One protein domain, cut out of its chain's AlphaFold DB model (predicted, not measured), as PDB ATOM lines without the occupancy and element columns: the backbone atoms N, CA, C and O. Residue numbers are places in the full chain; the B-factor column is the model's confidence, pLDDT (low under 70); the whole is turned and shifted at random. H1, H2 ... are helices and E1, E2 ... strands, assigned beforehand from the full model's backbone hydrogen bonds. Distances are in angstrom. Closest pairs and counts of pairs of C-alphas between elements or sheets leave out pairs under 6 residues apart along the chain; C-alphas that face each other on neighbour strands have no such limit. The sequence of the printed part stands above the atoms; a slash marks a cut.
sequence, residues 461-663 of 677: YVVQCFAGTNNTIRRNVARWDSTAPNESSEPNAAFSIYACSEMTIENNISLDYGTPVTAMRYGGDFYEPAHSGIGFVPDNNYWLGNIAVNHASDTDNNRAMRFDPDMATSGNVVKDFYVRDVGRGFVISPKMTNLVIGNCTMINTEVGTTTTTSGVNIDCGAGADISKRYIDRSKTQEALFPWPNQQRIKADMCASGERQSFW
ATOM      1  N   TYR A 461     202.987 348.464 273.342       86.25
ATOM      2  CA  TYR A 461     203.804 347.455 272.687       86.25
ATOM      3  C   TYR A 461     204.573 348.089 271.539       86.25
ATOM      4  O   TYR A 461     204.040 348.964 270.859       86.25
ATOM      5  N   VAL A 462     205.793 347.617 271.296       90.19
ATOM      6  CA  VAL A 462     206.560 348.006 270.105       90.19
ATOM      7  C   VAL A 462     206.209 347.081 268.941       90.19
ATOM      8  O   VAL A 462     205.799 347.533 267.873       90.19
ATOM      9  N   VAL A 463     206.302 345.774 269.183       94.81
ATOM     10  CA  VAL A 463     205.865 344.718 268.272       94.81
ATOM     11  C   VAL A 463     204.766 343.919 268.952       94.81
ATOM     12  O   VAL A 463     204.992 343.290 269.987       94.81
ATOM     13  N   GLN A 464     203.572 343.912 268.369       93.31
ATOM     14  CA  GLN A 464     202.439 343.157 268.890       93.31
ATOM     15  C   GLN A 464     201.904 342.195 267.837       93.31
ATOM     16  O   GLN A 464     201.462 342.623 266.774       93.31
ATOM     17  N   CYS A 465     201.830 340.909 268.172       92.31
ATOM     18  CA  CYS A 465     200.867 340.031 267.519       92.31
ATOM     19  C   CYS A 465     199.496 340.173 268.187       92.31
ATOM     20  O   CYS A 465     199.414 340.100 269.413       92.31
ATOM     21  N   PHE A 466     198.437 340.351 267.397       89.56
ATOM     22  CA  PHE A 466     197.052 340.447 267.848       89.56
ATOM     23  C   PHE A 466     196.142 339.531 267.019       89.56
ATOM     24  O   PHE A 466     195.992 339.756 265.817       89.56
ATOM     25  N   ALA A 467     195.496 338.550 267.661       87.75
ATOM     26  CA  ALA A 467     194.514 337.656 267.023       87.75
ATOM     27  C   ALA A 467     195.039 337.000 265.725       87.75
ATOM     28  O   ALA A 467     194.428 337.096 264.658       87.75
ATOM     29  N   GLY A 468     196.215 336.377 265.807       89.62
ATOM     30  CA  GLY A 468     196.900 335.737 264.683       89.62
ATOM     31  C   GLY A 468     197.401 334.337 265.024       89.62
ATOM     32  O   GLY A 468     197.435 333.946 266.186       89.62
ATOM     33  N   THR A 469     197.803 333.568 264.017       92.62
ATOM     34  CA  THR A 469     198.385 332.236 264.229       92.62
ATOM     35  C   THR A 469     199.551 331.972 263.286       92.62
ATOM     36  O   THR A 469     199.617 332.568 262.220       92.62
ATOM     37  N   ASN A 470     200.484 331.095 263.650       95.19
ATOM     38  CA  ASN A 470     201.546 330.623 262.754       95.19
ATOM     39  C   ASN A 470     202.372 331.753 262.094       95.19
ATOM     40  O   ASN A 470     202.813 331.637 260.952       95.19
ATOM     41  N   ASN A 471     202.552 332.883 262.783       97.00
ATOM     42  CA  ASN A 471     203.387 333.978 262.288       97.00
ATOM     43  C   ASN A 471     204.811 333.835 262.832       97.00
ATOM     44  O   ASN A 471     205.018 333.396 263.967       97.00
ATOM     45  N   THR A 472     205.794 334.252 262.038       98.19
ATOM     46  CA  THR A 472     207.210 334.218 262.405       98.19
ATOM     47  C   THR A 472     207.777 335.626 262.525       98.19
ATOM     48  O   THR A 472     207.706 336.418 261.589       98.19
ATOM     49  N   ILE A 473     208.378 335.927 263.672       98.06
ATOM     50  CA  ILE A 473     209.066 337.180 263.979       98.06
ATOM     51  C   ILE A 473     210.527 336.824 264.241       98.06
ATOM     52  O   ILE A 473     210.843 336.214 265.265       98.06
ATOM     53  N   ARG A 474     211.420 337.153 263.305       96.88
ATOM     54  CA  ARG A 474     212.806 336.674 263.316       96.88
ATOM     55  C   ARG A 474     213.857 337.751 263.083       96.88
ATOM     56  O   ARG A 474     213.758 338.487 262.115       96.88
ATOM     57  N   ARG A 475     214.955 337.760 263.848       96.50
ATOM     58  CA  ARG A 475     216.087 338.693 263.616       96.50
ATOM     59  C   ARG A 475     215.669 340.163 263.652       96.50
ATOM     60  O   ARG A 475     216.159 340.969 262.867       96.50
ATOM     61  N   ASN A 476     214.759 340.515 264.557       97.69
ATOM     62  CA  ASN A 476     214.322 341.895 264.728       97.69
ATOM     63  C   ASN A 476     214.944 342.548 265.961       97.69
ATOM     64  O   ASN A 476     215.342 341.859 266.900       97.69
ATOM     65  N   VAL A 477     214.994 343.878 265.960       95.75
ATOM     66  CA  VAL A 477     215.416 344.686 267.113       95.75
ATOM     67  C   VAL A 477     214.269 345.594 267.527       95.75
ATOM     68  O   VAL A 477     213.758 346.345 266.706       95.75
ATOM     69  N   ALA A 478     213.858 345.546 268.785       93.38
ATOM     70  CA  ALA A 478     212.822 346.428 269.299       93.38
ATOM     71  C   ALA A 478     213.346 347.237 270.484       93.38
ATOM     72  O   ALA A 478     214.081 346.718 271.325       93.38
ATOM     73  N   ARG A 479     212.956 348.510 270.539       87.31
ATOM     74  CA  ARG A 479     213.211 349.400 271.670       87.31
ATOM     75  C   ARG A 479     211.945 350.144 272.030       87.31
ATOM     76  O   ARG A 479     211.279 350.697 271.165       87.31
ATOM     77  N   TRP A 480     211.621 350.172 273.304       80.12
ATOM     78  CA  TRP A 480     210.432 350.851 273.785       80.12
ATOM     79  C   TRP A 480     210.798 352.171 274.468       80.12
ATOM     80  O   TRP A 480     211.635 352.180 275.360       80.12
ATOM     81  N   ASP A 481     210.166 353.274 274.055       75.12
ATOM     82  CA  ASP A 481     210.654 354.633 274.334       75.12
ATOM     83  C   ASP A 481     209.920 355.373 275.466       75.12
ATOM     84  O   ASP A 481     210.281 356.501 275.801       75.12
ATOM     85  N   SER A 482     208.887 354.795 276.088       66.25
ATOM     86  CA  SER A 482     208.107 355.473 277.142       66.25
ATOM     87  C   SER A 482     208.447 354.959 278.544       66.25
ATOM     88  O   SER A 482     208.935 353.856 278.691       66.25
ATOM     89  N   THR A 483     208.201 355.739 279.605       53.94
ATOM     90  CA  THR A 483     208.406 355.294 281.010       53.94
ATOM     91  C   THR A 483     207.132 355.295 281.839       53.94
ATOM     92  O   THR A 483     207.085 354.658 282.888       53.94
ATOM     93  N   ALA A 484     206.105 356.028 281.411       55.38
ATOM     94  CA  ALA A 484     204.877 356.205 282.171       55.38
ATOM     95  C   ALA A 484     203.747 355.448 281.464       55.38
ATOM     96  O   ALA A 484     203.368 355.863 280.369       55.38
ATOM     97  N   PRO A 485     203.179 354.374 282.035       55.56
ATOM     98  CA  PRO A 485     201.954 353.793 281.489       55.56
ATOM     99  C   PRO A 485     200.804 354.821 281.597       55.56
ATOM    100  O   PRO A 485     200.867 355.714 282.447       55.56
ATOM    101  N   ASN A 486     199.781 354.772 280.729       54.91
ATOM    102  CA  ASN A 486     198.635 355.698 280.847       54.91
ATOM    103  C   ASN A 486     197.887 355.490 282.167       54.91
ATOM    104  O   ASN A 486     197.379 356.435 282.764       54.91
ATOM    105  N   GLU A 487     197.885 354.246 282.642       61.75
ATOM    106  CA  GLU A 487     197.322 353.833 283.915       61.75
ATOM    107  C   GLU A 487     198.281 352.863 284.604       61.75
ATOM    108  O   GLU A 487     199.008 352.116 283.957       61.75
ATOM    109  N   SER A 488     198.256 352.800 285.935       60.72
ATOM    110  CA  SER A 488     199.130 351.904 286.717       60.72
ATOM    111  C   SER A 488     198.989 350.393 286.409       60.72
ATOM    112  O   SER A 488     199.731 349.582 286.970       60.72
ATOM    113  N   SER A 489     198.030 350.017 285.557       62.97
ATOM    114  CA  SER A 489     197.657 348.657 285.153       62.97
ATOM    115  C   SER A 489     198.036 348.280 283.716       62.97
ATOM    116  O   SER A 489     197.875 347.114 283.357       62.97
ATOM    117  N   GLU A 490     198.522 349.205 282.885       70.69
ATOM    118  CA  GLU A 490     198.849 348.876 281.491       70.69
ATOM    119  C   GLU A 490     200.232 348.218 281.355       70.69
ATOM    120  O   GLU A 490     201.194 348.699 281.961       70.69
ATOM    121  N   PRO A 491     200.354 347.121 280.581       75.69
ATOM    122  CA  PRO A 491     201.630 346.452 280.383       75.69
ATOM    123  C   PRO A 491     202.452 347.097 279.271       75.69
ATOM    124  O   PRO A 491     201.886 347.451 278.246       75.69
ATOM    125  N   ASN A 492     203.775 347.127 279.425       78.38
ATOM    126  CA  ASN A 492     204.689 347.547 278.362       78.38
ATOM    127  C   ASN A 492     205.571 346.387 277.889       78.38
ATOM    128  O   ASN A 492     206.040 345.607 278.721       78.38
ATOM    129  N   ALA A 493     205.779 346.253 276.578       84.19
ATOM    130  CA  ALA A 493     206.680 345.237 276.033       84.19
ATOM    131  C   ALA A 493     207.301 345.619 274.688       84.19
ATOM    132  O   ALA A 493     206.645 346.219 273.833       84.19
ATOM    133  N   ALA A 494     208.541 345.183 274.464       89.00
ATOM    134  CA  ALA A 494     209.167 345.277 273.153       89.00
ATOM    135  C   ALA A 494     208.521 344.272 272.184       89.00
ATOM    136  O   ALA A 494     208.107 344.640 271.085       89.00
ATOM    137  N   PHE A 495     208.329 343.029 272.630       92.50
ATOM    138  CA  PHE A 495     207.622 341.988 271.887       92.50
ATOM    139  C   PHE A 495     206.456 341.437 272.703       92.50
ATOM    140  O   PHE A 495     206.641 340.952 273.817       92.50
ATOM    141  N   SER A 496     205.253 341.454 272.129       90.94
ATOM    142  CA  SER A 496     204.046 340.924 272.763       90.94
ATOM    143  C   SER A 496     203.314 339.914 271.878       90.94
ATOM    144  O   SER A 496     203.031 340.191 270.712       90.94
ATOM    145  N   ILE A 497     202.898 338.789 272.471       90.19
ATOM    146  CA  ILE A 497     201.929 337.854 271.875       90.19
ATOM    147  C   ILE A 497     200.567 338.037 272.546       90.19
ATOM    148  O   ILE A 497     200.308 337.495 273.616       90.19
ATOM    149  N   TYR A 498     199.673 338.791 271.916       86.31
ATOM    150  CA  TYR A 498     198.334 339.047 272.431       86.31
ATOM    151  C   TYR A 498     197.300 338.210 271.677       86.31
ATOM    152  O   TYR A 498     196.935 338.535 270.547       86.31
ATOM    153  N   ALA A 499     196.800 337.138 272.302       85.19
ATOM    154  CA  ALA A 499     195.860 336.214 271.654       85.19
ATOM    155  C   ALA A 499     196.369 335.700 270.299       85.19
ATOM    156  O   ALA A 499     195.650 335.718 269.302       85.19
ATOM    157  N   CYS A 500     197.628 335.265 270.271       88.38
ATOM    158  CA  CYS A 500     198.173 334.553 269.129       88.38
ATOM    159  C   CYS A 500     198.698 333.181 269.528       88.38
ATOM    160  O   CYS A 500     199.177 332.998 270.650       88.38
ATOM    161  N   SER A 501     198.629 332.263 268.572       89.44
ATOM    162  CA  SER A 501     199.027 330.865 268.721       89.44
ATOM    163  C   SER A 501     200.044 330.471 267.667       89.44
ATOM    164  O   SER A 501     200.170 331.124 266.632       89.44
ATOM    165  N   GLU A 502     200.774 329.388 267.911       92.31
ATOM    166  CA  GLU A 502     201.753 328.836 266.968       92.31
ATOM    167  C   GLU A 502     202.811 329.856 266.507       92.31
ATOM    168  O   GLU A 502     203.443 329.698 265.456       92.31
ATOM    169  N   MET A 503     203.021 330.918 267.287       94.75
ATOM    170  CA  MET A 503     203.955 331.982 266.949       94.75
ATOM    171  C   MET A 503     205.385 331.466 267.031       94.75
ATOM    172  O   MET A 503     205.744 330.749 267.964       94.75
ATOM    173  N   THR A 504     206.227 331.882 266.092       97.44
ATOM    174  CA  THR A 504     207.670 331.626 266.135       97.44
ATOM    175  C   THR A 504     208.396 332.949 266.313       97.44
ATOM    176  O   THR A 504     208.505 333.734 265.380       97.44
ATOM    177  N   ILE A 505     208.882 333.219 267.518       97.19
ATOM    178  CA  ILE A 505     209.643 334.419 267.857       97.19
ATOM    179  C   ILE A 505     211.086 333.999 268.064       97.19
ATOM    180  O   ILE A 505     211.437 333.454 269.112       97.19
ATOM    181  N   GLU A 506     211.920 334.217 267.051       97.31
ATOM    182  CA  GLU A 506     213.269 333.666 267.026       97.31
ATOM    183  C   GLU A 506     214.378 334.682 266.740       97.31
ATOM    184  O   GLU A 506     214.286 335.518 265.847       97.31
ATOM    185  N   ASN A 507     215.478 334.595 267.479       97.38
ATOM    186  CA  ASN A 507     216.642 335.456 267.318       97.38
ATOM    187  C   ASN A 507     216.284 336.951 267.353       97.38
ATOM    188  O   ASN A 507     216.742 337.669 266.479       97.38
ATOM    189  N   ASN A 508     215.427 337.437 268.251       97.56
ATOM    190  CA  ASN A 508     215.115 338.870 268.354       97.56
ATOM    191  C   ASN A 508     215.871 339.517 269.514       97.56
ATOM    192  O   ASN A 508     216.210 338.842 270.483       97.56
ATOM    193  N   ILE A 509     216.110 340.824 269.420       95.25
ATOM    194  CA  ILE A 509     216.762 341.621 270.461       95.25
ATOM    195  C   ILE A 509     215.774 342.655 270.999       95.25
ATOM    196  O   ILE A 509     215.234 343.452 270.232       95.25
ATOM    197  N   SER A 510     215.591 342.676 272.316       91.69
ATOM    198  CA  SER A 510     215.026 343.819 273.034       91.69
ATOM    199  C   SER A 510     216.148 344.692 273.591       91.69
ATOM    200  O   SER A 510     217.109 344.172 274.168       91.69
ATOM    201  N   LEU A 511     216.022 346.004 273.402       86.94
ATOM    202  CA  LEU A 511     216.909 347.028 273.952       86.94
ATOM    203  C   LEU A 511     216.103 348.024 274.788       86.94
ATOM    204  O   LEU A 511     215.003 348.416 274.394       86.94
ATOM    205  N   ASP A 512     216.704 348.527 275.864       73.12
ATOM    206  CA  ASP A 512     216.110 349.603 276.659       73.12
ATOM    207  C   ASP A 512     216.337 350.998 276.060       73.12
ATOM    208  O   ASP A 512     217.284 351.248 275.288       73.12
ATOM    209  N   TYR A 513     215.492 351.929 276.499       65.69
ATOM    210  CA  TYR A 513     215.690 353.367 276.397       65.69
ATOM    211  C   TYR A 513     215.925 353.942 277.809       65.69
ATOM    212  O   TYR A 513     215.029 353.966 278.641       65.69
ATOM    213  N   GLY A 514     217.130 354.465 278.062       59.53
ATOM    214  CA  GLY A 514     217.430 355.328 279.217       59.53
ATOM    215  C   GLY A 514     217.028 354.818 280.618       59.53
ATOM    216  O   GLY A 514     216.568 353.707 280.814       59.53
ATOM    217  N   THR A 515     217.241 355.626 281.660       53.72
ATOM    218  CA  THR A 515     216.782 355.294 283.023       53.72
ATOM    219  C   THR A 515     215.272 355.545 283.139       53.72
ATOM    220  O   THR A 515     214.860 356.706 283.000       53.72
ATOM    221  N   PRO A 516     214.427 354.534 283.413       51.59
ATOM    222  CA  PRO A 516     212.995 354.746 283.533       51.59
ATOM    223  C   PRO A 516     212.665 355.597 284.765       51.59
ATOM    224  O   PRO A 516     213.057 355.287 285.884       51.59
ATOM    225  N   VAL A 517     211.897 356.673 284.574       50.84
ATOM    226  CA  VAL A 517     211.523 357.602 285.663       50.84
ATOM    227  C   VAL A 517     210.445 357.025 286.601       50.84
ATOM    228  O   VAL A 517     210.189 357.582 287.667       50.84
ATOM    229  N   THR A 518     209.798 355.918 286.215       54.12
ATOM    230  CA  THR A 518     208.720 355.254 286.967       54.12
ATOM    231  C   THR A 518     208.753 353.738 286.782       54.12
ATOM    232  O   THR A 518     208.946 353.239 285.677       54.12
ATOM    233  N   ALA A 519     208.512 352.997 287.863       52.97
ATOM    234  CA  ALA A 519     208.548 351.539 287.859       52.97
ATOM    235  C   ALA A 519     207.322 350.932 287.126       52.97
ATOM    236  O   ALA A 519     206.175 351.219 287.473       52.97
ATOM    237  N   MET A 520     207.548 350.021 286.174       56.47
ATOM    238  CA  MET A 520     206.517 349.332 285.364       56.47
ATOM    239  C   MET A 520     205.820 348.155 286.066       56.47
ATOM    240  O   MET A 520     206.297 347.025 286.084       56.47
ATOM    241  N   ARG A 521     204.631 348.364 286.625       58.22
ATOM    242  CA  ARG A 521     203.956 347.305 287.399       58.22
ATOM    243  C   ARG A 521     203.570 346.065 286.564       58.22
ATOM    244  O   ARG A 521     203.480 344.958 287.111       58.22
ATOM    245  N   TYR A 522     203.354 346.240 285.254       66.69
ATOM    246  CA  TYR A 522     202.954 345.192 284.311       66.69
ATOM    247  C   TYR A 522     203.784 345.218 283.016       66.69
ATOM    248  O   TYR A 522     204.165 346.292 282.564       66.69
ATOM    249  N   GLY A 523     204.061 344.046 282.424       73.31
ATOM    250  CA  GLY A 523     204.872 343.917 281.199       73.31
ATOM    251  C   GLY A 523     206.226 343.209 281.361       73.31
ATOM    252  O   GLY A 523     206.460 342.544 282.375       73.31
ATOM    253  N   GLY A 524     207.065 343.324 280.331       78.69
ATOM    254  CA  GLY A 524     208.410 342.752 280.194       78.69
ATOM    255  C   GLY A 524     208.920 342.882 278.753       78.69
ATOM    256  O   GLY A 524     208.116 343.106 277.853       78.69
ATOM    257  N   ASP A 525     210.221 342.719 278.518       85.50
ATOM    258  CA  ASP A 525     210.833 342.833 277.180       85.50
ATOM    259  C   ASP A 525     210.129 341.920 276.175       85.50
ATOM    260  O   ASP A 525     209.740 342.331 275.078       85.50
ATOM    261  N   PHE A 526     209.887 340.689 276.618       89.69
ATOM    262  CA  PHE A 526     209.063 339.701 275.947       89.69
ATOM    263  C   PHE A 526     207.852 339.389 276.828       89.69
ATOM    264  O   PHE A 526     207.984 339.069 278.013       89.69
ATOM    265  N   TYR A 527     206.651 339.490 276.265       87.69
ATOM    266  CA  TYR A 527     205.427 339.439 277.054       87.69
ATOM    267  C   TYR A 527     204.310 338.626 276.398       87.69
ATOM    268  O   TYR A 527     203.936 338.837 275.243       87.69
ATOM    269  N   GLU A 528     203.725 337.726 277.178       87.31
ATOM    270  CA  GLU A 528     202.509 336.994 276.831       87.31
ATOM    271  C   GLU A 528     201.389 337.386 277.815       87.31
ATOM    272  O   GLU A 528     201.326 336.853 278.930       87.31
ATOM    273  N   PRO A 529     200.555 338.387 277.468       80.94
ATOM    274  CA  PRO A 529     199.464 338.858 278.313       80.94
ATOM    275  C   PRO A 529     198.345 337.840 278.500       80.94
ATOM    276  O   PRO A 529     197.940 337.135 277.578       80.94
ATOM    277  N   ALA A 530     197.721 337.920 279.673       70.81
ATOM    278  CA  ALA A 530     196.403 337.369 279.916       70.81
ATOM    279  C   ALA A 530     195.327 338.225 279.233       70.81
ATOM    280  O   ALA A 530     195.338 339.456 279.341       70.81
ATOM    281  N   HIS A 531     194.360 337.585 278.571       65.25
ATOM    282  CA  HIS A 531     193.154 338.285 278.147       65.25
ATOM    283  C   HIS A 531     191.933 337.369 278.116       65.25
ATOM    284  O   HIS A 531     191.869 336.396 277.366       65.25
ATOM    285  N   SER A 532     190.918 337.714 278.902       58.44
ATOM    286  CA  SER A 532     189.617 337.051 278.860       58.44
ATOM    287  C   SER A 532     188.752 337.639 277.734       58.44
ATOM    288  O   SER A 532     188.801 338.832 277.447       58.44
ATOM    289  N   GLY A 533     187.971 336.801 277.044       60.78
ATOM    290  CA  GLY A 533     186.909 337.264 276.137       60.78
ATOM    291  C   GLY A 533     187.235 337.399 274.642       60.78
ATOM    292  O   GLY A 533     186.340 337.768 273.892       60.78
ATOM    293  N   ILE A 534     188.448 337.067 274.182       62.81
ATOM    294  CA  ILE A 534     188.826 337.167 272.753       62.81
ATOM    295  C   ILE A 534     188.800 335.846 271.967       62.81
ATOM    296  O   ILE A 534     189.143 335.844 270.793       62.81
ATOM    297  N   GLY A 535     188.348 334.731 272.552       62.97
ATOM    298  CA  GLY A 535     188.118 333.455 271.840       62.97
ATOM    299  C   GLY A 535     189.364 332.749 271.275       62.97
ATOM    300  O   GLY A 535     189.279 331.579 270.918       62.97
ATOM    301  N   PHE A 536     190.510 333.426 271.237       66.94
ATOM    302  CA  PHE A 536     191.824 332.900 270.888       66.94
ATOM    303  C   PHE A 536     192.599 332.586 272.166       66.94
ATOM    304  O   PHE A 536     192.804 333.470 272.999       66.94
ATOM    305  N   VAL A 537     193.015 331.330 272.315       71.19
ATOM    306  CA  VAL A 537     193.842 330.869 273.434       71.19
ATOM    307  C   VAL A 537     195.291 330.883 272.968       71.19
ATOM    308  O   VAL A 537     195.588 330.135 272.048       71.19
ATOM    309  N   PRO A 538     196.187 331.690 273.563       75.00
ATOM    310  CA  PRO A 538     197.601 331.633 273.221       75.00
ATOM    311  C   PRO A 538     198.169 330.250 273.549       75.00
ATOM    312  O   PRO A 538     198.147 329.816 274.702       75.00
ATOM    313  N   ASP A 539     198.650 329.533 272.547       83.69
ATOM    314  CA  ASP A 539     199.212 328.200 272.724       83.69
ATOM    315  C   ASP A 539     200.260 327.880 271.660       83.69
ATOM    316  O   ASP A 539     200.303 328.468 270.578       83.69
ATOM    317  N   ASN A 540     201.144 326.938 271.991       89.50
ATOM    318  CA  ASN A 540     202.222 326.487 271.115       89.50
ATOM    319  C   ASN A 540     203.104 327.637 270.592       89.50
ATOM    320  O   ASN A 540     203.514 327.630 269.434       89.50
ATOM    321  N   ASN A 541     203.386 328.640 271.423       91.56
ATOM    322  CA  ASN A 541     204.250 329.763 271.071       91.56
ATOM    323  C   ASN A 541     205.723 329.439 271.371       91.56
ATOM    324  O   ASN A 541     206.060 328.944 272.448       91.56
ATOM    325  N   TYR A 542     206.618 329.742 270.432       94.94
ATOM    326  CA  TYR A 542     208.040 329.403 270.488       94.94
ATOM    327  C   TYR A 542     208.894 330.668 270.583       94.94
ATOM    328  O   TYR A 542     208.887 331.492 269.675       94.94
ATOM    329  N   TRP A 543     209.682 330.788 271.646       95.00
ATOM    330  CA  TRP A 543     210.602 331.891 271.909       95.00
ATOM    331  C   TRP A 543     212.040 331.357 271.901       95.00
ATOM    332  O   TRP A 543     212.510 330.782 272.885       95.00
ATOM    333  N   LEU A 544     212.737 331.496 270.774       96.81
ATOM    334  CA  LEU A 544     213.966 330.750 270.489       96.81
ATOM    335  C   LEU A 544     215.147 331.682 270.198       96.81
ATOM    336  O   LEU A 544     215.084 332.486 269.283       96.81
ATOM    337  N   GLY A 545     216.248 331.595 270.942       95.81
ATOM    338  CA  GLY A 545     217.446 332.398 270.659       95.81
ATOM    339  C   GLY A 545     217.281 333.909 270.889       95.81
ATOM    340  O   GLY A 545     218.064 334.688 270.349       95.81
ATOM    341  N   ASN A 546     216.243 334.343 271.612       96.19
ATOM    342  CA  ASN A 546     215.977 335.762 271.859       96.19
ATOM    343  C   ASN A 546     216.917 336.343 272.924       96.19
ATOM    344  O   ASN A 546     217.412 335.631 273.799       96.19
ATOM    345  N   ILE A 547     217.146 337.650 272.835       94.12
ATOM    346  CA  ILE A 547     218.142 338.391 273.602       94.12
ATOM    347  C   ILE A 547     217.470 339.618 274.236       94.12
ATOM    348  O   ILE A 547     216.824 340.400 273.545       94.12
ATOM    349  N   ALA A 548     217.649 339.804 275.540       90.12
ATOM    350  CA  ALA A 548     217.208 340.972 276.303       90.12
ATOM    351  C   ALA A 548     218.424 341.648 276.956       90.12
ATOM    352  O   ALA A 548     219.200 340.968 277.636       90.12
ATOM    353  N   VAL A 549     218.634 342.953 276.721       87.44
ATOM    354  CA  VAL A 549     219.861 343.653 277.154       87.44
ATOM    355  C   VAL A 549     219.598 345.032 277.766       87.44
ATOM    356  O   VAL A 549     218.951 345.874 277.145       87.44
ATOM    357  N   ASN A 550     220.265 345.283 278.901       69.75
ATOM    358  CA  ASN A 550     220.490 346.581 279.549       69.75
ATOM    359  C   ASN A 550     219.217 347.359 279.891       69.75
ATOM    360  O   ASN A 550     219.036 348.470 279.404       69.75
ATOM    361  N   HIS A 551     218.388 346.784 280.760       64.88
ATOM    362  CA  HIS A 551     217.272 347.464 281.401       64.88
ATOM    363  C   HIS A 551     217.628 347.816 282.847       64.88
ATOM    364  O   HIS A 551     217.931 346.914 283.629       64.88
ATOM    365  N   ALA A 552     217.561 349.104 283.213       57.53
ATOM    366  CA  ALA A 552     218.019 349.612 284.514       57.53
ATOM    367  C   ALA A 552     217.639 348.681 285.685       57.53
ATOM    368  O   ALA A 552     216.468 348.321 285.863       57.53
ATOM    369  N   SER A 553     218.647 348.272 286.461       51.31
ATOM    370  CA  SER A 553     218.527 347.276 287.531       51.31
ATOM    371  C   SER A 553     217.771 347.780 288.765       51.31
ATOM    372  O   SER A 553     217.523 347.003 289.673       51.31
ATOM    373  N   ASP A 554     217.438 349.072 288.831       50.66
ATOM    374  CA  ASP A 554     216.920 349.747 290.027       50.66
ATOM    375  C   ASP A 554     215.388 349.819 290.108       50.66
ATOM    376  O   ASP A 554     214.843 350.350 291.079       50.66
ATOM    377  N   THR A 555     214.668 349.260 289.131       54.31
ATOM    378  CA  THR A 555     213.211 349.136 289.215       54.31
ATOM    379  C   THR A 555     212.808 347.669 289.313       54.31
ATOM    380  O   THR A 555     213.137 346.857 288.453       54.31
ATOM    381  N   ASP A 556     212.007 347.339 290.333       51.47
ATOM    382  CA  ASP A 556     211.388 346.027 290.625       51.47
ATOM    383  C   ASP A 556     210.527 345.422 289.480       51.47
ATOM    384  O   ASP A 556     209.757 344.473 289.657       51.47
ATOM    385  N   ASN A 557     210.603 346.001 288.291       55.69
ATOM    386  CA  ASN A 557     209.561 346.027 287.292       55.69
ATOM    387  C   ASN A 557     210.077 345.811 285.855       55.69
ATOM    388  O   ASN A 557     209.263 345.526 284.981       55.69
ATOM    389  N   ASN A 558     211.395 345.827 285.626       67.06
ATOM    390  CA  ASN A 558     212.010 345.454 284.348       67.06
ATOM    391  C   ASN A 558     212.200 343.934 284.278       67.06
ATOM    392  O   ASN A 558     213.017 343.385 285.012       67.06
ATOM    393  N   ARG A 559     211.426 343.234 283.442       78.25
ATOM    394  CA  ARG A 559     211.429 341.762 283.345       78.25
ATOM    395  C   ARG A 559     211.868 341.340 281.959       78.25
ATOM    396  O   ARG A 559     211.264 341.779 280.988       78.25
ATOM    397  N   ALA A 560     212.814 340.414 281.878       83.00
ATOM    398  CA  ALA A 560     213.250 339.870 280.597       83.00
ATOM    399  C   ALA A 560     212.109 339.135 279.879       83.00
ATOM    400  O   ALA A 560     211.938 339.246 278.668       83.00
ATOM    401  N   MET A 561     211.296 338.389 280.631       86.19
ATOM    402  CA  MET A 561     210.124 337.734 280.069       86.19
ATOM    403  C   MET A 561     209.009 337.575 281.097       86.19
ATOM    404  O   MET A 561     209.257 337.194 282.244       86.19
ATOM    405  N   ARG A 562     207.764 337.828 280.684       84.81
ATOM    406  CA  ARG A 562     206.581 337.652 281.534       84.81
ATOM    407  C   ARG A 562     205.469 336.883 280.823       84.81
ATOM    408  O   ARG A 562     205.120 337.196 279.690       84.81
ATOM    409  N   PHE A 563     204.857 335.953 281.554       83.75
ATOM    410  CA  PHE A 563     203.667 335.214 281.137       83.75
ATOM    411  C   PHE A 563     202.538 335.369 282.163       83.75
ATOM    412  O   PHE A 563     202.690 334.956 283.319       83.75
ATOM    413  N   ASP A 564     201.399 335.917 281.740       79.56
ATOM    414  CA  ASP A 564     200.210 336.101 282.580       79.56
ATOM    415  C   ASP A 564     199.091 335.100 282.209       79.56
ATOM    416  O   ASP A 564     198.934 334.795 281.029       79.56
ATOM    417  N   PRO A 565     198.262 334.596 283.155       62.12
ATOM    418  CA  PRO A 565     197.342 333.512 282.866       62.12
ATOM    419  C   PRO A 565     195.882 333.853 283.190       62.12
ATOM    420  O   PRO A 565     195.416 333.729 284.328       62.12
ATOM    421  N   ASP A 566     195.119 334.155 282.151       60.00
ATOM    422  CA  ASP A 566     193.658 334.035 282.216       60.00
ATOM    423  C   ASP A 566     193.107 332.991 281.235       60.00
ATOM    424  O   ASP A 566     191.917 332.688 281.259       60.00
ATOM    425  N   MET A 567     193.979 332.355 280.447       55.38
ATOM    426  CA  MET A 567     193.680 331.180 279.632       55.38
ATOM    427  C   MET A 567     194.810 330.165 279.825       55.38
ATOM    428  O   MET A 567     195.970 330.557 279.917       55.38
ATOM    429  N   ALA A 568     194.481 328.879 279.972       54.41
ATOM    430  CA  ALA A 568     195.486 327.830 280.104       54.41
ATOM    431  C   ALA A 568     196.252 327.711 278.779       54.41
ATOM    432  O   ALA A 568     195.784 327.073 277.840       54.41
ATOM    433  N   THR A 569     197.401 328.374 278.706       65.25
ATOM    434  CA  THR A 569     198.371 328.209 277.630       65.25
ATOM    435  C   THR A 569     198.994 326.817 277.768       65.25
ATOM    436  O   THR A 569     199.173 326.302 278.880       65.25
ATOM    437  N   SER A 570     199.274 326.154 276.648       72.81
ATOM    438  CA  SER A 570     199.968 324.866 276.650       72.81
ATOM    439  C   SER A 570     200.898 324.759 275.448       72.81
ATOM    440  O   SER A 570     200.646 325.369 274.412       72.81
ATOM    441  N   GLY A 571     202.006 324.032 275.600       83.81
ATOM    442  CA  GLY A 571     202.955 323.800 274.507       83.81
ATOM    443  C   GLY A 571     203.882 324.977 274.192       83.81
ATOM    444  O   GLY A 571     204.620 324.915 273.213       83.81
ATOM    445  N   ASN A 572     203.880 326.032 275.013       88.44
ATOM    446  CA  ASN A 572     204.815 327.142 274.860       88.44
ATOM    447  C   ASN A 572     206.253 326.682 275.149       88.44
ATOM    448  O   ASN A 572     206.508 325.958 276.117       88.44
ATOM    449  N   VAL A 573     207.201 327.133 274.331       91.50
ATOM    450  CA  VAL A 573     208.619 326.768 274.426       91.50
ATOM    451  C   VAL A 573     209.473 328.022 274.489       91.50
ATOM    452  O   VAL A 573     209.370 328.892 273.633       91.50
ATOM    453  N   VAL A 574     210.376 328.080 275.459       91.75
ATOM    454  CA  VAL A 574     211.457 329.063 275.544       91.75
ATOM    455  C   VAL A 574     212.779 328.311 275.476       91.75
ATOM    456  O   VAL A 574     212.985 327.362 276.230       91.75
ATOM    457  N   LYS A 575     213.693 328.700 274.584       93.50
ATOM    458  CA  LYS A 575     215.000 328.039 274.461       93.50
ATOM    459  C   LYS A 575     216.076 328.980 273.931       93.50
ATOM    460  O   LYS A 575     215.811 329.811 273.078       93.50
ATOM    461  N   ASP A 576     217.300 328.797 274.411       94.31
ATOM    462  CA  ASP A 576     218.470 329.641 274.150       94.31
ATOM    463  C   ASP A 576     218.204 331.137 274.395       94.31
ATOM    464  O   ASP A 576     218.633 331.990 273.627       94.31
ATOM    465  N   PHE A 577     217.485 331.456 275.472       92.25
ATOM    466  CA  PHE A 577     217.145 332.836 275.816       92.25
ATOM    467  C   PHE A 577     218.278 333.496 276.610       92.25
ATOM    468  O   PHE A 577     218.685 332.978 277.651       92.25
ATOM    469  N   TYR A 578     218.784 334.629 276.136       91.75
ATOM    470  CA  TYR A 578     219.909 335.334 276.746       91.75
ATOM    471  C   TYR A 578     219.460 336.659 277.357       91.75
ATOM    472  O   TYR A 578     218.851 337.487 276.687       91.75
ATOM    473  N   VAL A 579     219.792 336.872 278.624       87.75
ATOM    474  CA  VAL A 579     219.436 338.061 279.396       87.75
ATOM    475  C   VAL A 579     220.693 338.655 279.996       87.75
ATOM    476  O   VAL A 579     221.495 337.947 280.610       87.75
ATOM    477  N   ARG A 580     220.849 339.966 279.860       84.50
ATOM    478  CA  ARG A 580     221.996 340.681 280.401       84.50
ATOM    479  C   ARG A 580     221.581 342.042 280.937       84.50
ATOM    480  O   ARG A 580     220.950 342.802 280.212       84.50
ATOM    481  N   ASP A 581     221.992 342.353 282.164       79.56
ATOM    482  CA  ASP A 581     221.772 343.656 282.796       79.56
ATOM    483  C   ASP A 581     220.275 344.039 282.793       79.56
ATOM    484  O   ASP A 581     219.912 345.144 282.413       79.56
ATOM    485  N   VAL A 582     219.388 343.098 283.141       76.50
ATOM    486  CA  VAL A 582     217.931 343.316 283.261       76.50
ATOM    487  C   VAL A 582     217.513 343.152 284.721       76.50
ATOM    488  O   VAL A 582     217.965 342.224 285.387       76.50
ATOM    489  N   GLY A 583     216.619 344.014 285.215       71.31
ATOM    490  CA  GLY A 583     216.169 344.003 286.614       71.31
ATOM    491  C   GLY A 583     215.706 342.631 287.125       71.31
ATOM    492  O   GLY A 583     216.136 342.199 288.184       71.31
ATOM    493  N   ARG A 584     214.873 341.900 286.377       74.19
ATOM    494  CA  ARG A 584     214.343 340.576 286.751       74.19
ATOM    495  C   ARG A 584     214.350 339.601 285.573       74.19
ATOM    496  O   ARG A 584     214.177 339.993 284.422       74.19
ATOM    497  N   GLY A 585     214.487 338.312 285.885       76.00
ATOM    498  CA  GLY A 585     214.430 337.210 284.919       76.00
ATOM    499  C   GLY A 585     213.013 336.865 284.442       76.00
ATOM    500  O   GLY A 585     212.207 337.736 284.109       76.00
ATOM    501  N   PHE A 586     212.698 335.569 284.413       80.50
ATOM    502  CA  PHE A 586     211.399 335.055 283.976       80.50
ATOM    503  C   PHE A 586     210.347 335.178 285.073       80.50
ATOM    504  O   PHE A 586     210.535 334.633 286.159       80.50
ATOM    505  N   VAL A 587     209.210 335.805 284.767       79.62
ATOM    506  CA  VAL A 587     208.034 335.822 285.646       79.62
ATOM    507  C   VAL A 587     206.916 335.001 285.028       79.62
ATOM    508  O   VAL A 587     206.325 335.395 284.023       79.62
ATOM    509  N   ILE A 588     206.608 333.865 285.646       78.69
ATOM    510  CA  ILE A 588     205.623 332.912 285.132       78.69
ATOM    511  C   ILE A 588     204.498 332.791 286.128       78.69
ATOM    512  O   ILE A 588     204.701 332.493 287.304       78.69
ATOM    513  N   SER A 589     203.285 333.029 285.668       75.75
ATOM    514  CA  SER A 589     202.162 332.999 286.577       75.75
ATOM    515  C   SER A 589     201.692 331.565 286.900       75.75
ATOM    516  O   SER A 589     201.801 330.678 286.050       75.75
ATOM    517  N   PRO A 590     201.152 331.291 288.111       67.25
ATOM    518  CA  PRO A 590     200.996 329.924 288.629       67.25
ATOM    519  C   PRO A 590     199.985 329.048 287.878       67.25
ATOM    520  O   PRO A 590     199.939 327.844 288.104       67.25
ATOM    521  N   LYS A 591     199.138 329.644 287.031       71.12
ATOM    522  CA  LYS A 591     198.125 328.931 286.236       71.12
ATOM    523  C   LYS A 591     198.635 328.499 284.845       71.12
ATOM    524  O   LYS A 591     197.873 327.875 284.113       71.12
ATOM    525  N   MET A 592     199.870 328.839 284.457       75.25
ATOM    526  CA  MET A 592     200.467 328.346 283.208       75.25
ATOM    527  C   MET A 592     200.747 326.843 283.300       75.25
ATOM    528  O   MET A 592     201.337 326.373 284.273       75.25
ATOM    529  N   THR A 593     200.369 326.092 282.266       70.12
ATOM    530  CA  THR A 593     200.594 324.643 282.185       70.12
ATOM    531  C   THR A 593     201.517 324.309 281.018       70.12
ATOM    532  O   THR A 593     201.423 324.916 279.962       70.12
ATOM    533  N   ASN A 594     202.400 323.318 281.169       77.75
ATOM    534  CA  ASN A 594     203.224 322.791 280.067       77.75
ATOM    535  C   ASN A 594     204.135 323.821 279.357       77.75
ATOM    536  O   ASN A 594     204.404 323.669 278.167       77.75
ATOM    537  N   LEU A 595     204.623 324.846 280.069       84.19
ATOM    538  CA  LEU A 595     205.711 325.698 279.580       84.19
ATOM    539  C   LEU A 595     207.030 324.919 279.629       84.19
ATOM    540  O   LEU A 595     207.442 324.460 280.695       84.19
ATOM    541  N   VAL A 596     207.718 324.817 278.495       86.75
ATOM    542  CA  VAL A 596     209.061 324.236 278.417       86.75
ATOM    543  C   VAL A 596     210.084 325.360 278.384       86.75
ATOM    544  O   VAL A 596     210.189 326.069 277.389       86.75
ATOM    545  N   ILE A 597     210.872 325.492 279.449       85.38
ATOM    546  CA  ILE A 597     212.059 326.354 279.457       85.38
ATOM    547  C   ILE A 597     213.278 325.457 279.294       85.38
ATOM    548  O   ILE A 597     213.592 324.641 280.158       85.38
ATOM    549  N   GLY A 598     213.915 325.566 278.133       85.62
ATOM    550  CA  GLY A 598     215.199 324.952 277.842       85.62
ATOM    551  C   GLY A 598     216.357 325.836 278.299       85.62
ATOM    552  O   GLY A 598     216.258 326.586 279.263       85.62
ATOM    553  N   ASN A 599     217.468 325.752 277.571       89.75
ATOM    554  CA  ASN A 599     218.654 326.564 277.820       89.75
ATOM    555  C   ASN A 599     218.320 328.060 277.922       89.75
ATOM    556  O   ASN A 599     217.644 328.613 277.058       89.75
ATOM    557  N   CYS A 600     218.848 328.723 278.936       88.56
ATOM    558  CA  CYS A 600     218.799 330.169 279.099       88.56
ATOM    559  C   CYS A 600     220.111 330.631 279.749       88.56
ATOM    560  O   CYS A 600     220.870 329.794 280.234       88.56
ATOM    561  N   THR A 601     220.406 331.930 279.688       88.88
ATOM    562  CA  THR A 601     221.561 332.570 280.337       88.88
ATOM    563  C   THR A 601     221.130 333.904 280.925       88.88
ATOM    564  O   THR A 601     220.577 334.714 280.188       88.88
ATOM    565  N   MET A 602     221.391 334.147 282.214       84.38
ATOM    566  CA  MET A 602     221.169 335.448 282.862       84.38
ATOM    567  C   MET A 602     222.471 335.997 283.456       84.38
ATOM    568  O   MET A 602     223.176 335.291 284.175       84.38
ATOM    569  N   ILE A 603     222.804 337.250 283.141       82.12
ATOM    570  CA  ILE A 603     224.027 337.934 283.589       82.12
ATOM    571  C   ILE A 603     223.649 339.272 284.226       82.12
ATOM    572  O   ILE A 603     222.906 340.041 283.621       82.12
ATOM    573  N   ASN A 604     224.185 339.562 285.420       75.56
ATOM    574  CA  ASN A 604     223.961 340.813 286.166       75.56
ATOM    575  C   ASN A 604     222.477 341.178 286.379       75.56
ATOM    576  O   ASN A 604     222.112 342.348 286.432       75.56
ATOM    577  N   THR A 605     221.610 340.174 286.487       69.62
ATOM    578  CA  THR A 605     220.176 340.338 286.753       69.62
ATOM    579  C   THR A 605     219.881 340.167 288.242       69.62
ATOM    580  O   THR A 605     220.467 339.269 288.859       69.62
ATOM    581  N   GLU A 606     218.956 340.934 288.834       65.25
ATOM    582  CA  GLU A 606     218.556 340.666 290.221       65.25
ATOM    583  C   GLU A 606     217.799 339.333 290.299       65.25
ATOM    584  O   GLU A 606     216.735 339.127 289.702       65.25
ATOM    585  N   VAL A 607     218.360 338.394 291.058       56.75
ATOM    586  CA  VAL A 607     217.736 337.094 291.309       56.75
ATOM    587  C   VAL A 607     216.696 337.278 292.413       56.75
ATOM    588  O   VAL A 607     217.000 337.230 293.604       56.75
ATOM    589  N   GLY A 608     215.446 337.529 292.029       54.47
ATOM    590  CA  GLY A 608     214.351 337.668 292.986       54.47
ATOM    591  C   GLY A 608     213.988 336.326 293.631       54.47
ATOM    592  O   GLY A 608     213.301 335.519 293.009       54.47
ATOM    593  N   THR A 609     214.369 336.110 294.894       45.53
ATOM    594  CA  THR A 609     214.054 334.899 295.687       45.53
ATOM    595  C   THR A 609     212.609 334.842 296.203       45.53
ATOM    596  O   THR A 609     212.255 333.943 296.965       45.53
ATOM    597  N   THR A 610     211.765 335.815 295.856       49.12
ATOM    598  CA  THR A 610     210.408 335.946 296.401       49.12
ATOM    599  C   THR A 610     209.347 335.533 295.392       49.12
ATOM    600  O   THR A 610     209.217 336.144 294.333       49.12
ATOM    601  N   THR A 611     208.505 334.572 295.774       48.56
ATOM    602  CA  THR A 611     207.161 334.408 295.211       48.56
ATOM    603  C   THR A 611     206.366 335.682 295.490       48.56
ATOM    604  O   THR A 611     205.942 335.916 296.624       48.56
ATOM    605  N   THR A 612     206.173 336.539 294.490       50.28
ATOM    606  CA  THR A 612     205.124 337.556 294.594       50.28
ATOM    607  C   THR A 612     203.774 336.847 294.510       50.28
ATOM    608  O   THR A 612     203.646 335.774 293.924       50.28
ATOM    609  N   THR A 613     202.724 337.446 295.060       43.94
ATOM    610  CA  THR A 613     201.350 336.916 295.021       43.94
ATOM    611  C   THR A 613     200.767 336.738 293.602       43.94
ATOM    612  O   THR A 613     199.610 336.342 293.484       43.94
ATOM    613  N   SER A 614     201.536 336.986 292.528       52.12
ATOM    614  CA  SER A 614     201.105 336.854 291.127       52.12
ATOM    615  C   SER A 614     201.991 335.966 290.226       52.12
ATOM    616  O   SER A 614     201.684 335.867 289.035       52.12
ATOM    617  N   GLY A 615     203.061 335.323 290.724       59.50
ATOM    618  CA  GLY A 615     203.948 334.508 289.876       59.50
ATOM    619  C   GLY A 615     205.120 333.809 290.576       59.50
ATOM    620  O   GLY A 615     205.472 334.125 291.710       59.50
ATOM    621  N   VAL A 616     205.714 332.847 289.867       60.50
ATOM    622  CA  VAL A 616     206.961 332.152 290.202       60.50
ATOM    623  C   VAL A 616     208.079 332.739 289.340       60.50
ATOM    624  O   VAL A 616     207.951 332.795 288.115       60.50
ATOM    625  N   ASN A 617     209.171 333.166 289.978       64.06
ATOM    626  CA  ASN A 617     210.406 333.500 289.271       64.06
ATOM    627  C   ASN A 617     211.188 332.215 288.999       64.06
ATOM    628  O   ASN A 617     211.414 331.438 289.930       64.06
ATOM    629  N   ILE A 618     211.601 331.995 287.752       66.69
ATOM    630  CA  ILE A 618     212.483 330.876 287.399       66.69
ATOM    631  C   ILE A 618     213.895 331.402 287.173       66.69
ATOM    632  O   ILE A 618     214.101 332.343 286.405       66.69
ATOM    633  N   ASP A 619     214.847 330.775 287.866       63.59
ATOM    634  CA  ASP A 619     216.269 331.017 287.677       63.59
ATOM    635  C   ASP A 619     216.783 330.236 286.462       63.59
ATOM    636  O   ASP A 619     216.413 329.086 286.217       63.59
ATOM    637  N   CYS A 620     217.643 330.893 285.706       70.50
ATOM    638  CA  CYS A 620     218.186 330.445 284.442       70.50
ATOM    639  C   CYS A 620     219.707 330.433 284.577       70.50
ATOM    640  O   CYS A 620     220.320 331.481 284.755       70.50
ATOM    641  N   GLY A 621     220.305 329.237 284.518       68.75
ATOM    642  CA  GLY A 621     221.757 329.045 284.636       68.75
ATOM    643  C   GLY A 621     222.535 329.572 283.424       68.75
ATOM    644  O   GLY A 621     222.025 330.382 282.672       68.75
ATOM    645  N   ALA A 622     223.766 329.105 283.197       69.81
ATOM    646  CA  ALA A 622     224.519 329.406 281.972       69.81
ATOM    647  C   ALA A 622     224.338 328.270 280.955       69.81
ATOM    648  O   ALA A 622     224.836 327.163 281.172       69.81
ATOM    649  N   GLY A 623     223.631 328.521 279.852       81.25
ATOM    650  CA  GLY A 623     223.395 327.480 278.847       81.25
ATOM    651  C   GLY A 623     222.829 327.936 277.507       81.25
ATOM    652  O   GLY A 623     222.835 327.137 276.571       81.25
ATOM    653  N   ALA A 624     222.353 329.179 277.380       89.94
ATOM    654  CA  ALA A 624     221.912 329.701 276.090       89.94
ATOM    655  C   ALA A 624     223.081 329.796 275.110       89.94
ATOM    656  O   ALA A 624     224.084 330.452 275.388       89.94
ATOM    657  N   ASP A 625     222.920 329.193 273.935       91.69
ATOM    658  CA  ASP A 625     223.836 329.388 272.815       91.69
ATOM    659  C   ASP A 625     223.173 330.268 271.751       91.69
ATOM    660  O   ASP A 625     222.395 329.798 270.919       91.69
ATOM    661  N   ILE A 626     223.524 331.553 271.796       90.75
ATOM    662  CA  ILE A 626     223.108 332.592 270.846       90.75
ATOM    663  C   ILE A 626     224.136 332.811 269.725       90.75
ATOM    664  O   ILE A 626     224.057 333.787 268.987       90.75
ATOM    665  N   SER A 627     225.132 331.929 269.577       91.69
ATOM    666  CA  SER A 627     226.101 332.039 268.476       91.69
ATOM    667  C   SER A 627     225.502 331.605 267.134       91.69
ATOM    668  O   SER A 627     226.002 331.997 266.075       91.69
ATOM    669  N   LYS A 628     224.421 330.815 267.172       94.56
ATOM    670  CA  LYS A 628     223.752 330.221 266.012       94.56
ATOM    671  C   LYS A 628     222.312 330.698 265.854       94.56
ATOM    672  O   LYS A 628     221.632 330.970 266.839       94.56
ATOM    673  N   ARG A 629     221.838 330.750 264.609       94.12
ATOM    674  CA  ARG A 629     220.473 331.162 264.262       94.12
ATOM    675  C   ARG A 629     219.477 330.032 264.461       94.12
ATOM    676  O   ARG A 629     219.712 328.919 263.989       94.12
ATOM    677  N   TYR A 630     218.320 330.352 265.017       97.06
ATOM    678  CA  TYR A 630     217.096 329.619 264.725       97.06
ATOM    679  C   TYR A 630     216.496 330.079 263.389       97.06
ATOM    680  O   TYR A 630     216.532 331.272 263.068       97.06
ATOM    681  N   ILE A 631     216.025 329.116 262.600       95.31
ATOM    682  CA  ILE A 631     215.278 329.303 261.356       95.31
ATOM    683  C   ILE A 631     214.111 328.322 261.405       95.31
ATOM    684  O   ILE A 631     214.329 327.110 261.440       95.31
ATOM    685  N   ASP A 632     212.892 328.854 261.446       93.81
ATOM    686  CA  ASP A 632     211.644 328.084 261.461       93.81
ATOM    687  C   ASP A 632     211.656 327.015 262.563       93.81
ATOM    688  O   ASP A 632     211.488 325.814 262.333       93.81
ATOM    689  N   ARG A 633     211.917 327.471 263.796       95.00
ATOM    690  CA  ARG A 633     211.986 326.658 265.023       95.00
ATOM    691  C   ARG A 633     213.192 325.717 265.122       95.00
ATOM    692  O   ARG A 633     213.394 325.088 266.163       95.00
ATOM    693  N   SER A 634     214.033 325.649 264.093       96.00
ATOM    694  CA  SER A 634     215.203 324.770 264.052       96.00
ATOM    695  C   SER A 634     216.493 325.544 264.282       96.00
ATOM    696  O   SER A 634     216.778 326.518 263.588       96.00
ATOM    697  N   LYS A 635     217.319 325.089 265.230       95.75
ATOM    698  CA  LYS A 635     218.658 325.653 265.428       95.75
ATOM    699  C   LYS A 635     219.575 325.212 264.290       95.75
ATOM    700  O   LYS A 635     219.814 324.020 264.105       95.75
ATOM    701  N   THR A 636     220.084 326.173 263.537       96.12
ATOM    702  CA  THR A 636     220.921 325.944 262.355       96.12
ATOM    703  C   THR A 636     222.409 326.054 262.685       96.12
ATOM    704  O   THR A 636     222.799 326.376 263.805       96.12
ATOM    705  N   GLN A 637     223.265 325.790 261.697       95.06
ATOM    706  CA  GLN A 637     224.706 326.044 261.808       95.06
ATOM    707  C   GLN A 637     225.098 327.475 261.411       95.06
ATOM    708  O   GLN A 637     226.262 327.855 261.588       95.06
ATOM    709  N   GLU A 638     224.153 328.277 260.915       94.44
ATOM    710  CA  GLU A 638     224.396 329.667 260.535       94.44
ATOM    711  C   GLU A 638     224.693 330.527 261.762       94.44
ATOM    712  O   GLU A 638     224.034 330.404 262.794       94.44
ATOM    713  N   ALA A 639     225.684 331.412 261.652       95.06
ATOM    714  CA  ALA A 639     226.055 332.311 262.738       95.06
ATOM    715  C   ALA A 639     225.022 333.436 262.908       95.06
ATOM    716  O   ALA A 639     224.607 334.059 261.928       95.06
ATOM    717  N   LEU A 640     224.621 333.724 264.149       94.25
ATOM    718  CA  LEU A 640     223.747 334.866 264.440       94.25
ATOM    719  C   LEU A 640     224.504 336.200 264.357       94.25
ATOM    720  O   LEU A 640     223.941 337.198 263.914       94.25
ATOM    721  N   PHE A 641     225.785 336.188 264.731       94.56
ATOM    722  CA  PHE A 641     226.661 337.357 264.727       94.56
ATOM    723  C   PHE A 641     227.739 337.270 263.624       94.56
ATOM    724  O   PHE A 641     228.219 336.166 263.350       94.56
ATOM    725  N   PRO A 642     228.161 338.399 263.013       93.56
ATOM    726  CA  PRO A 642     227.709 339.767 263.282       93.56
ATOM    727  C   PRO A 642     226.242 339.986 262.899       93.56
ATOM    728  O   PRO A 642     225.748 339.408 261.932       93.56
ATOM    729  N   TRP A 643     225.544 340.799 263.691       93.06
ATOM    730  CA  TRP A 643     224.119 341.051 263.504       93.06
ATOM    731  C   TRP A 643     223.856 341.786 262.174       93.06
ATOM    732  O   TRP A 643     224.539 342.780 261.885       93.06
ATOM    733  N   PRO A 644     222.884 341.334 261.356       89.81
ATOM    734  CA  PRO A 644     222.588 341.953 260.067       89.81
ATOM    735  C   PRO A 644     222.080 343.391 260.231       89.81
ATOM    736  O   PRO A 644     221.450 343.735 261.223       89.81
ATOM    737  N   ASN A 645     222.345 344.250 259.245       91.12
ATOM    738  CA  ASN A 645     221.842 345.632 259.195       91.12
ATOM    739  C   ASN A 645     222.225 346.536 260.387       91.12
ATOM    740  O   ASN A 645     221.682 347.627 260.509       91.12
ATOM    741  N   GLN A 646     223.190 346.157 261.239       92.56
ATOM    742  CA  GLN A 646     223.535 346.911 262.459       92.56
ATOM    743  C   GLN A 646     223.874 348.394 262.230       92.56
ATOM    744  O   GLN A 646     223.620 349.215 263.107       92.56
ATOM    745  N   GLN A 647     224.427 348.754 261.065       90.69
ATOM    746  CA  GLN A 647     224.673 350.157 260.710       90.69
ATOM    747  C   GLN A 647     223.370 350.919 260.454       90.69
ATOM    748  O   GLN A 647     223.211 352.020 260.973       90.69
ATOM    749  N   ARG A 648     222.431 350.323 259.711       90.62
ATOM    750  CA  ARG A 648     221.130 350.930 259.405       90.62
ATOM    751  C   ARG A 648     220.243 351.006 260.648       90.62
ATOM    752  O   ARG A 648     219.694 352.058 260.932       90.62
ATOM    753  N   ILE A 649     220.228 349.942 261.455       92.31
ATOM    754  CA  ILE A 649     219.572 349.928 262.772       92.31
ATOM    755  C   ILE A 649     220.100 351.086 263.629       92.31
ATOM    756  O   ILE A 649     219.317 351.823 264.220       92.31
ATOM    757  N   LYS A 650     221.427 351.285 263.676       89.56
ATOM    758  CA  LYS A 650     222.025 352.395 264.428       89.56
ATOM    759  C   LYS A 650     221.633 353.754 263.851       89.56
ATOM    760  O   LYS A 650     221.334 354.656 264.622       89.56
ATOM    761  N   ALA A 651     221.646 353.905 262.528       89.38
ATOM    762  CA  ALA A 651     221.288 355.156 261.866       89.38
ATOM    763  C   ALA A 651     219.845 355.574 262.180       89.38
ATOM    764  O   ALA A 651     219.619 356.722 262.548       89.38
ATOM    765  N   ASP A 652     218.903 354.632 262.118       88.56
ATOM    766  CA  ASP A 652     217.486 354.907 262.353       88.56
ATOM    767  C   ASP A 652     217.187 355.086 263.847       88.56
ATOM    768  O   ASP A 652     216.635 356.101 264.260       88.56
ATOM    769  N   MET A 653     217.603 354.134 264.690       86.56
ATOM    770  CA  MET A 653     217.279 354.159 266.122       86.56
ATOM    771  C   MET A 653     218.049 355.239 266.895       86.56
ATOM    772  O   MET A 653     217.652 355.591 268.005       86.56
ATOM    773  N   CYS A 654     219.164 355.743 266.364       84.75
ATOM    774  CA  CYS A 654     219.990 356.758 267.024       84.75
ATOM    775  C   CYS A 654     219.976 358.112 266.297       84.75
ATOM    776  O   CYS A 654     220.852 358.943 266.550       84.75
ATOM    777  N   ALA A 655     219.007 358.346 265.406       81.81
ATOM    778  CA  ALA A 655     218.833 359.624 264.724       81.81
ATOM    779  C   ALA A 655     218.563 360.782 265.710       81.81
ATOM    780  O   ALA A 655     218.045 360.596 266.816       81.81
ATOM    781  N   SER A 656     218.934 362.005 265.321       66.88
ATOM    782  CA  SER A 656     218.678 363.214 266.111       66.88
ATOM    783  C   SER A 656     217.186 363.551 266.123       66.88
ATOM    784  O   SER A 656     216.602 363.711 265.056       66.88
ATOM    785  N   GLY A 657     216.598 363.720 267.308       66.00
ATOM    786  CA  GLY A 657     215.169 364.024 267.474       66.00
ATOM    787  C   GLY A 657     214.336 362.835 267.953       66.00
ATOM    788  O   GLY A 657     213.250 363.041 268.482       66.00
ATOM    789  N   GLU A 658     214.880 361.621 267.867       68.06
ATOM    790  CA  GLU A 658     214.290 360.419 268.455       68.06
ATOM    791  C   GLU A 658     214.816 360.204 269.879       68.06
ATOM    792  O   GLU A 658     215.934 360.616 270.221       68.06
ATOM    793  N   ARG A 659     214.043 359.514 270.730       71.19
ATOM    794  CA  ARG A 659     214.609 358.987 271.984       71.19
ATOM    795  C   ARG A 659     215.697 357.971 271.637       71.19
ATOM    796  O   ARG A 659     215.663 357.364 270.571       71.19
ATOM    797  N   GLN A 660     216.706 357.814 272.489       74.88
ATOM    798  CA  GLN A 660     217.887 357.007 272.168       74.88
ATOM    799  C   GLN A 660     218.074 355.857 273.159       74.88
ATOM    800  O   GLN A 660     217.890 356.022 274.365       74.88
ATOM    801  N   SER A 661     218.477 354.689 272.646       76.69
ATOM    802  CA  SER A 661     218.913 353.565 273.485       76.69
ATOM    803  C   SER A 661     220.240 353.899 274.164       76.69
ATOM    804  O   SER A 661     221.051 354.633 273.597       76.69
ATOM    805  N   PHE A 662     220.546 353.271 275.301       77.88
ATOM    806  CA  PHE A 662     221.904 353.300 275.859       77.88
ATOM    807  C   PHE A 662     222.962 352.873 274.844       77.88
ATOM    808  O   PHE A 662     224.049 353.452 274.807       77.88
ATOM    809  N   TRP A 663     222.637 351.932 273.955       85.75
ATOM    810  CA  TRP A 663     223.543 351.530 272.884       85.75
ATOM    811  C   TRP A 663     223.974 352.710 271.995       85.75
ATOM    812  O   TRP A 663     225.150 352.795 271.622       85.75
TER     813      TRP A 663
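What this domain is: This is residues 461 to 663 of the 677 residues of an uncharacterized protein of Aeromonadales bacterium (UniProt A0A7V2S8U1). Little regular structure is named here, 79 of 203 printed residues, yet the chain winds in stacked turns, a solenoid with three walls: E1 E4 E7 E10 E13 E15 (mixed), E2 E5 E8 E11 and E3 E6 E9 E12 E14 (both parallel). The hairpin of E16 and E17 packs on E5 and E8, and H1 only grazes the E3 wall. Seventeen named strands precede one named helix; the class is mostly strand, compact, radius of gyration of the C-alphas 15.9 A, spans 42 by 41 by 33 A.

Where its parts are: E1, residues 461 to 469, begins at C-alpha (203.804, 347.455, 272.687), spans 18.2 A and bends by 57 degrees at 466. Then come E2 472-474, E3 477-480, E4 493-498, E5 504-506, E6 509-511, E7 526-528, E8 542-544, E9 547-549, E10 559-563, E11 573-575, E12 577-580, E13 584-588, E14 600-603, E15 616-618, E16 628-631, E17 634-639 and H1 646-653, which ends at C-alpha (217.279, 354.159, 266.122).

How they stand to each other: The sheet E1 E4 E7 E10 E13 E15 and the sheet E3 E6 E9 E12 E14 form a sandwich, two sheets face to face, and the parts of them that face each other are 9.2 A centre to centre. E1 and E4 are parallel, N 463 to O 494 being 2.9 A. E13 and E15 are antiparallel, N 616 to O 588 being 2.8 A. The closest C-alphas of E5 and E16, Glu 506 and Tyr 630, are 6.0 A apart. In H1 every O i to N i+4 pair is within hydrogen-bond range.

The domain as a whole: The farthest C-alphas, Thr 593 and Ser 656, are 45.5 A apart. The printed part has no cut. Long links are E3 to E4, E6 to E7, E7 to E8, E13 to E14 and E14 to E15. In this model 59 residues have pLDDT under 70, among them 605 to 619.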